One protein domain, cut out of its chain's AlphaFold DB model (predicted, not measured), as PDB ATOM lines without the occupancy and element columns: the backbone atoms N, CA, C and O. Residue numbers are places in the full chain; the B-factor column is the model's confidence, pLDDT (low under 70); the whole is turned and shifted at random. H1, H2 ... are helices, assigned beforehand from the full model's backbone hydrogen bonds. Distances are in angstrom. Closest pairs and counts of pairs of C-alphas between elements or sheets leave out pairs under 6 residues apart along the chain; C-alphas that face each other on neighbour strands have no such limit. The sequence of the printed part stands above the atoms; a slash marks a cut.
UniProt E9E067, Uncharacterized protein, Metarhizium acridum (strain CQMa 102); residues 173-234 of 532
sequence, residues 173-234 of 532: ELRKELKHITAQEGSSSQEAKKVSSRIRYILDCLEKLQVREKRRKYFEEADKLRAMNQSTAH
ATOM      1  N   GLU A 173     112.579 121.239 122.046       61.78
ATOM      2  CA  GLU A 173     112.716 120.120 122.989       61.78
ATOM      3  C   GLU A 173     114.149 119.577 123.042       61.78
ATOM      4  O   GLU A 173     114.713 119.494 124.125       61.78
ATOM      5  N   LEU A 174     114.812 119.357 121.899       67.75
ATOM      6  CA  LEU A 174     116.231 118.954 121.870       67.75
ATOM      7  C   LEU A 174     117.156 120.023 122.495       67.75
ATOM      8  O   LEU A 174     118.214 119.707 123.031       67.75
ATOM      9  N   ARG A 175     116.784 121.311 122.446       68.69
ATOM     10  CA  ARG A 175     117.512 122.400 123.123       68.69
ATOM     11  C   ARG A 175     117.228 122.454 124.623       68.69
ATOM     12  O   ARG A 175     118.148 122.768 125.376       68.69
ATOM     13  N   LYS A 176     115.999 122.167 125.061       73.88
ATOM     14  CA  LYS A 176     115.638 122.005 126.479       73.88
ATOM     15  C   LYS A 176     116.378 120.808 127.076       73.88
ATOM     16  O   LYS A 176     117.032 120.971 128.098       73.88
ATOM     17  N   GLU A 177     116.363 119.669 126.386       76.25
ATOM     18  CA  GLU A 177     117.110 118.448 126.705       76.25
ATOM     19  C   GLU A 177     118.616 118.735 126.808       76.25
ATOM     20  O   GLU A 177     119.213 118.526 127.861       76.25
ATOM     21  N   LEU A 178     119.221 119.343 125.778       79.44
ATOM     22  CA  LEU A 178     120.634 119.739 125.809       79.44
ATOM     23  C   LEU A 178     120.951 120.684 126.978       79.44
ATOM     24  O   LEU A 178     121.995 120.539 127.613       79.44
ATOM     25  N   LYS A 179     120.073 121.651 127.277       78.31
ATOM     26  CA  LYS A 179     120.237 122.586 128.400       78.31
ATOM     27  C   LYS A 179     120.137 121.875 129.754       78.31
ATOM     28  O   LYS A 179     120.900 122.216 130.650       78.31
ATOM     29  N   HIS A 180     119.238 120.902 129.889       81.19
ATOM     30  CA  HIS A 180     119.063 120.089 131.092       81.19
ATOM     31  C   HIS A 180     120.296 119.214 131.348       81.19
ATOM     32  O   HIS A 180     120.910 119.320 132.406       81.19
ATOM     33  N   ILE A 181     120.733 118.452 130.341       79.12
ATOM     34  CA  ILE A 181     121.933 117.602 130.410       79.12
ATOM     35  C   ILE A 181     123.179 118.453 130.705       79.12
ATOM     36  O   ILE A 181     123.939 118.150 131.616       79.12
ATOM     37  N   THR A 182     123.352 119.587 130.014       77.94
ATOM     38  CA  THR A 182     124.489 120.502 130.251       77.94
ATOM     39  C   THR A 182     124.488 121.090 131.668       77.94
ATOM     40  O   THR A 182     125.557 121.400 132.190       77.94
ATOM     41  N   ALA A 183     123.319 121.251 132.300       79.56
ATOM     42  CA  ALA A 183     123.204 121.746 133.672       79.56
ATOM     43  C   ALA A 183     123.466 120.667 134.739       79.56
ATOM     44  O   ALA A 183     123.852 121.019 135.850       79.56
ATOM     45  N   GLN A 184     123.269 119.384 134.416       77.25
ATOM     46  CA  GLN A 184     123.495 118.259 135.335       77.25
ATOM     47  C   GLN A 184     124.892 117.636 135.196       77.25
ATOM     48  O   GLN A 184     125.527 117.325 136.198       77.25
ATOM     49  N   GLU A 185     125.383 117.475 133.966       77.44
ATOM     50  CA  GLU A 185     126.596 116.706 133.637       77.44
ATOM     51  C   GLU A 185     127.721 117.562 133.025       77.44
ATOM     52  O   GLU A 185     128.827 117.079 132.777       77.44
ATOM     53  N   GLY A 186     127.448 118.841 132.751       72.38
ATOM     54  CA  GLY A 186     128.374 119.748 132.077       72.38
ATOM     55  C   GLY A 186     128.407 119.592 130.549       72.38
ATOM     56  O   GLY A 186     127.987 118.599 129.959       72.38
ATOM     57  N   SER A 187     128.945 120.605 129.867       66.56
ATOM     58  CA  SER A 187     128.984 120.681 128.394       66.56
ATOM     59  C   SER A 187     129.934 119.675 127.726       66.56
ATOM     60  O   SER A 187     129.941 119.544 126.500       66.56
ATOM     61  N   SER A 188     130.743 118.966 128.515       73.06
ATOM     62  CA  SER A 188     131.650 117.909 128.068       73.06
ATOM     63  C   SER A 188     131.014 116.514 128.060       73.06
ATOM     64  O   SER A 188     131.644 115.610 127.496       73.06
ATOM     65  N   SER A 189     129.806 116.327 128.615       83.38
ATOM     66  CA  SER A 189     129.145 115.016 128.679       83.38
ATOM     67  C   SER A 189     128.888 114.423 127.287       83.38
ATOM     68  O   SER A 189     128.763 115.133 126.277       83.38
ATOM     69  N   GLN A 190     128.888 113.093 127.202       79.50
ATOM     70  CA  GLN A 190     128.729 112.385 125.933       79.50
ATOM     71  C   GLN A 190     127.294 112.542 125.399       79.50
ATOM     72  O   GLN A 190     127.084 112.661 124.191       79.50
ATOM     73  N   GLU A 191     126.331 112.664 126.302       74.25
ATOM     74  CA  GLU A 191     124.905 112.880 126.083       74.25
ATOM     75  C   GLU A 191     124.661 114.293 125.533       74.25
ATOM     76  O   GLU A 191     124.033 114.446 124.480       74.25
ATOM     77  N   ALA A 192     125.286 115.320 126.123       76.81
ATOM     78  CA  ALA A 192     125.259 116.681 125.585       76.81
ATOM     79  C   ALA A 192     125.833 116.742 124.151       76.81
ATOM     80  O   ALA A 192     125.259 117.372 123.253       76.81
ATOM     81  N   LYS A 193     126.937 116.029 123.888       80.12
ATOM     82  CA  LYS A 193     127.551 115.931 122.549       80.12
ATOM     83  C   LYS A 193     126.659 115.197 121.537       80.12
ATOM     84  O   LYS A 193     126.598 115.629 120.379       80.12
ATOM     85  N   LYS A 194     125.945 114.141 121.949       80.12
ATOM     86  CA  LYS A 194     124.965 113.408 121.119       80.12
ATOM     87  C   LYS A 194     123.811 114.320 120.694       80.12
ATOM     88  O   LYS A 194     123.586 114.484 119.493       80.12
ATOM     89  N   VAL A 195     123.136 114.978 121.642       77.38
ATOM     90  CA  VAL A 195     121.984 115.860 121.353       77.38
ATOM     91  C   VAL A 195     122.405 117.054 120.486       77.38
ATOM     92  O   VAL A 195     121.768 117.344 119.471       77.38
ATOM     93  N   SER A 196     123.549 117.680 120.790       75.31
ATOM     94  CA  SER A 196     124.146 118.756 119.980       75.31
ATOM     95  C   SER A 196     124.460 118.325 118.534       75.31
ATOM     96  O   SER A 196     124.261 119.088 117.583       75.31
ATOM     97  N   SER A 197     124.899 117.081 118.332       70.31
ATOM     98  CA  SER A 197     125.194 116.551 116.995       70.31
ATOM     99  C   SER A 197     123.933 116.163 116.219       70.31
ATOM    100  O   SER A 197     123.863 116.434 115.020       70.31
ATOM    101  N   ARG A 198     122.899 115.643 116.893       72.44
ATOM    102  CA  ARG A 198     121.569 115.391 116.307       72.44
ATOM    103  C   ARG A 198     120.919 116.686 115.809       72.44
ATOM    104  O   ARG A 198     120.403 116.734 114.696       72.44
ATOM    105  N   ILE A 199     121.034 117.756 116.597       72.62
ATOM    106  CA  ILE A 199     120.639 119.125 116.237       72.62
ATOM    107  C   ILE A 199     121.322 119.599 114.942       72.62
ATOM    108  O   ILE A 199     120.664 120.173 114.072       72.62
ATOM    109  N   ARG A 200     122.632 119.355 114.804       70.31
ATOM    110  CA  ARG A 200     123.414 119.730 113.614       70.31
ATOM    111  C   ARG A 200     122.991 118.923 112.383       70.31
ATOM    112  O   ARG A 200     122.695 119.510 111.352       70.31
ATOM    113  N   TYR A 201     122.870 117.604 112.526       68.00
ATOM    114  CA  TYR A 201     122.457 116.701 111.448       68.00
ATOM    115  C   TYR A 201     121.087 117.069 110.856       68.00
ATOM    116  O   TYR A 201     120.948 117.178 109.640       68.00
ATOM    117  N   ILE A 202     120.090 117.338 111.712       66.75
ATOM    118  CA  ILE A 202     118.750 117.760 111.271       66.75
ATOM    119  C   ILE A 202     118.828 119.064 110.461       66.75
ATOM    120  O   ILE A 202     118.197 119.170 109.412       66.75
ATOM    121  N   LEU A 203     119.635 120.037 110.900       58.94
ATOM    122  CA  LEU A 203     119.840 121.290 110.165       58.94
ATOM    123  C   LEU A 203     120.464 121.067 108.778       58.94
ATOM    124  O   LEU A 203     119.991 121.668 107.815       58.94
ATOM    125  N   ASP A 204     121.474 120.203 108.672       59.81
ATOM    126  CA  ASP A 204     122.205 119.952 107.422       59.81
ATOM    127  C   ASP A 204     121.364 119.161 106.400       59.81
ATOM    128  O   ASP A 204     121.384 119.458 105.203       59.81
ATOM    129  N   CYS A 205     120.584 118.172 106.855       65.31
ATOM    130  CA  CYS A 205     119.640 117.432 106.010       65.31
ATOM    131  C   CYS A 205     118.550 118.347 105.441       65.31
ATOM    132  O   CYS A 205     118.247 118.284 104.248       65.31
ATOM    133  N   LEU A 206     117.996 119.223 106.281       56.31
ATOM    134  CA  LEU A 206     116.992 120.201 105.879       56.31
ATOM    135  C   LEU A 206     117.566 121.208 104.865       56.31
ATOM    136  O   LEU A 206     116.975 121.417 103.808       56.31
ATOM    137  N   GLU A 207     118.751 121.770 105.126       52.19
ATOM    138  CA  GLU A 207     119.460 122.678 104.208       52.19
ATOM    139  C   GLU A 207     119.630 122.053 102.807       52.19
ATOM    140  O   GLU A 207     119.214 122.652 101.815       52.19
ATOM    141  N   LYS A 208     120.081 120.794 102.712       61.00
ATOM    142  CA  LYS A 208     120.222 120.078 101.426       61.00
ATOM    143  C   LYS A 208     118.912 119.898 100.645       61.00
ATOM    144  O   LYS A 208     118.943 119.917  99.414       61.00
ATOM    145  N   LEU A 209     117.773 119.711 101.316       64.69
ATOM    146  CA  LEU A 209     116.483 119.529 100.636       64.69
ATOM    147  C   LEU A 209     115.985 120.829  99.984       64.69
ATOM    148  O   LEU A 209     115.515 120.798  98.848       64.69
ATOM    149  N   GLN A 210     116.153 121.982 100.640       56.53
ATOM    150  CA  GLN A 210     115.719 123.265 100.066       56.53
ATOM    151  C   GLN A 210     116.675 123.800  98.988       56.53
ATOM    152  O   GLN A 210     116.205 124.458  98.061       56.53
ATOM    153  N   VAL A 211     117.973 123.454  99.030       56.91
ATOM    154  CA  VAL A 211     118.891 123.649  97.886       56.91
ATOM    155  C   VAL A 211     118.283 123.055  96.612       56.91
ATOM    156  O   VAL A 211     118.186 123.742  95.597       56.91
ATOM    157  N   ARG A 212     117.862 121.783  96.670       62.91
ATOM    158  CA  ARG A 212     117.301 121.054  95.520       62.91
ATOM    159  C   ARG A 212     116.011 121.701  95.023       62.91
ATOM    160  O   ARG A 212     115.871 121.932  93.829       62.91
ATOM    161  N   GLU A 213     115.120 122.061  95.944       64.44
ATOM    162  CA  GLU A 213     113.841 122.701  95.625       64.44
ATOM    163  C   GLU A 213     114.002 124.078  94.958       64.44
ATOM    164  O   GLU A 213     113.325 124.372  93.972       64.44
ATOM    165  N   LYS A 214     114.914 124.924  95.459       62.72
ATOM    166  CA  LYS A 214     115.177 126.245  94.864       62.72
ATOM    167  C   LYS A 214     115.922 126.145  93.531       62.72
ATOM    168  O   LYS A 214     115.593 126.903  92.626       62.72
ATOM    169  N   ARG A 215     116.858 125.196  93.378       63.66
ATOM    170  CA  ARG A 215     117.490 124.902  92.077       63.66
ATOM    171  C   ARG A 215     116.447 124.485  91.046       63.66
ATOM    172  O   ARG A 215     116.403 125.090  89.985       63.66
ATOM    173  N   ARG A 216     115.566 123.535  91.384       70.31
ATOM    174  CA  ARG A 216     114.464 123.105  90.508       70.31
ATOM    175  C   ARG A 216     113.637 124.298  90.018       70.31
ATOM    176  O   ARG A 216     113.498 124.470  88.818       70.31
ATOM    177  N   LYS A 217     113.180 125.163  90.929       73.12
ATOM    178  CA  LYS A 217     112.392 126.361  90.579       73.12
ATOM    179  C   LYS A 217     113.158 127.385  89.740       73.12
ATOM    180  O   LYS A 217     112.564 128.003  88.866       73.12
ATOM    181  N   TYR A 218     114.455 127.573  89.995       75.44
ATOM    182  CA  TYR A 218     115.298 128.440  89.168       75.44
ATOM    183  C   TYR A 218     115.412 127.902  87.740       75.44
ATOM    184  O   TYR A 218     115.197 128.667  86.806       75.44
ATOM    185  N   PHE A 219     115.700 126.608  87.566       72.50
ATOM    186  CA  PHE A 219     115.806 126.004  86.237       72.50
ATOM    187  C   PHE A 219     114.450 125.984  85.519       72.50
ATOM    188  O   PHE A 219     114.372 126.476  84.403       72.50
ATOM    189  N   GLU A 220     113.358 125.590  86.188       79.25
ATOM    190  CA  GLU A 220     111.994 125.676  85.637       79.25
ATOM    191  C   GLU A 220     111.641 127.085  85.123       79.25
ATOM    192  O   GLU A 220     110.997 127.217  84.084       79.25
ATOM    193  N   GLU A 221     112.036 128.150  85.829       74.88
ATOM    194  CA  GLU A 221     111.747 129.528  85.413       74.88
ATOM    195  C   GLU A 221     112.726 130.041  84.347       74.88
ATOM    196  O   GLU A 221     112.311 130.685  83.383       74.88
ATOM    197  N   ALA A 222     114.016 129.712  84.461       74.38
ATOM    198  CA  ALA A 222     115.019 130.025  83.449       74.38
ATOM    199  C   ALA A 222     114.709 129.336  82.111       74.38
ATOM    200  O   ALA A 222     114.898 129.943  81.061       74.38
ATOM    201  N   ASP A 223     114.179 128.114  82.133       78.56
ATOM    202  CA  ASP A 223     113.812 127.357  80.936       78.56
ATOM    203  C   ASP A 223     112.540 127.906  80.283       78.56
ATOM    204  O   ASP A 223     112.508 128.043  79.061       78.56
ATOM    205  N   LYS A 224     111.540 128.344  81.066       82.31
ATOM    206  CA  LYS A 224     110.404 129.126  80.534       82.31
ATOM    207  C   LYS A 224     110.878 130.410  79.856       82.31
ATOM    208  O   LYS A 224     110.467 130.697  78.736       82.31
ATOM    209  N   LEU A 225     111.749 131.176  80.516       74.62
ATOM    210  CA  LEU A 225     112.269 132.437  79.981       74.62
ATOM    211  C   LEU A 225     113.106 132.209  78.715       74.62
ATOM    212  O   LEU A 225     112.918 132.928  77.736       74.62
ATOM    213  N   ARG A 226     113.954 131.170  78.686       76.44
ATOM    214  CA  ARG A 226     114.705 130.749  77.491       76.44
ATOM    215  C   ARG A 226     113.773 130.317  76.356       76.44
ATOM    216  O   ARG A 226     113.949 130.790  75.238       76.44
ATOM    217  N   ALA A 227     112.734 129.526  76.633       80.81
ATOM    218  CA  ALA A 227     111.720 129.148  75.643       80.81
ATOM    219  C   ALA A 227     110.941 130.359  75.080       80.81
ATOM    220  O   ALA A 227     110.475 130.323  73.944       80.81
ATOM    221  N   MET A 228     110.837 131.449  75.847       84.88
ATOM    222  CA  MET A 228     110.262 132.730  75.416       84.88
ATOM    223  C   MET A 228     111.294 133.710  74.816       84.88
ATOM    224  O   MET A 228     110.932 134.843  74.506       84.88
ATOM    225  N   ASN A 229     112.562 133.306  74.648       79.50
ATOM    226  CA  ASN A 229     113.692 134.158  74.238       79.50
ATOM    227  C   ASN A 229     113.878 135.429  75.104       79.50
ATOM    228  O   ASN A 229     114.287 136.485  74.618       79.50
ATOM    229  N   GLN A 230     113.582 135.341  76.404       76.31
ATOM    230  CA  GLN A 230     113.696 136.440  77.366       76.31
ATOM    231  C   GLN A 230     114.974 136.349  78.213       76.31
ATOM    232  O   GLN A 230     115.492 135.272  78.504       76.31
ATOM    233  N   SER A 231     115.490 137.505  78.639       69.94
ATOM    234  CA  SER A 231     116.750 137.581  79.385       69.94
ATOM    235  C   SER A 231     116.614 137.104  80.834       69.94
ATOM    236  O   SER A 231     115.889 137.694  81.639       69.94
ATOM    237  N   THR A 232     117.418 136.108  81.204       68.56
ATOM    238  CA  THR A 232     117.573 135.609  82.581       68.56
ATOM    239  C   THR A 232     118.439 136.515  83.468       68.56
ATOM    240  O   THR A 232     118.590 136.240  84.655       68.56
ATOM    241  N   ALA A 233     118.991 137.622  82.947       63.53
ATOM    242  CA  ALA A 233     119.894 138.501  83.699       63.53
ATOM    243  C   ALA A 233     119.260 139.076  84.981       63.53
ATOM    244  O   ALA A 233     119.955 139.260  85.977       63.53
ATOM    245  N   HIS A 234     117.940 139.287  84.988       62.47
ATOM    246  CA  HIS A 234     117.193 139.766  86.154       62.47
ATOM    247  C   HIS A 234     117.096 138.739  87.302       62.47
ATOM    248  O   HIS A 234     116.776 139.115  88.428       62.47
TER     249      HIS A 234
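Overview. This is residues 173 to 234 of the 532 residues of an uncharacterized protein of Metarhizium acridum (strain CQMa 102) (UniProt E9E067). One long helix, H2, makes nearly the whole length of a thin rod, and the short helix H1 folds back along its first part as an uneven helical hairpin. At the far end of H2 the last residues, 228 to 234, turn back. The printed part has 62 residues, with two named helices, H1 then H2, and no named strand; the class is all helix. It is extended, with a radius of gyration of the C-alphas of 21.1 A and spans of 64 by 17 by 16 A.

Arrangement. Look first at H1, residues 173 to 185, and H2, residues 190 to 227: they form a helical hairpin and touch, H2 with residues 191 to 199 alone. Their closest C-alphas, those of Leu 178 and Ala 192, are 5.5 A apart. They run opposite ways at a shallow tilt of 27 degrees. In both helices every O i to N i+4 pair is within hydrogen-bond range.

Along the chain. Find C-alpha 173 at (112.716, 120.120, 122.989), where H1 begins its 17.8 A. From C-alpha 190 at (128.729, 112.385, 125.933), H2 runs 55.7 A to C-alpha 227 at (111.720, 129.148, 75.643).

Size, cuts and confidence. The farthest C-alphas, Gln 184 and Asn 229, are 63.9 A apart. The printed part has no cut, and the link from H1 to H2 is tight. Residues 200 to 217 of H2 stand free. Find pLDDT under 70 at residues 173 to 175, 187, 201 to 215 and 231 to 234.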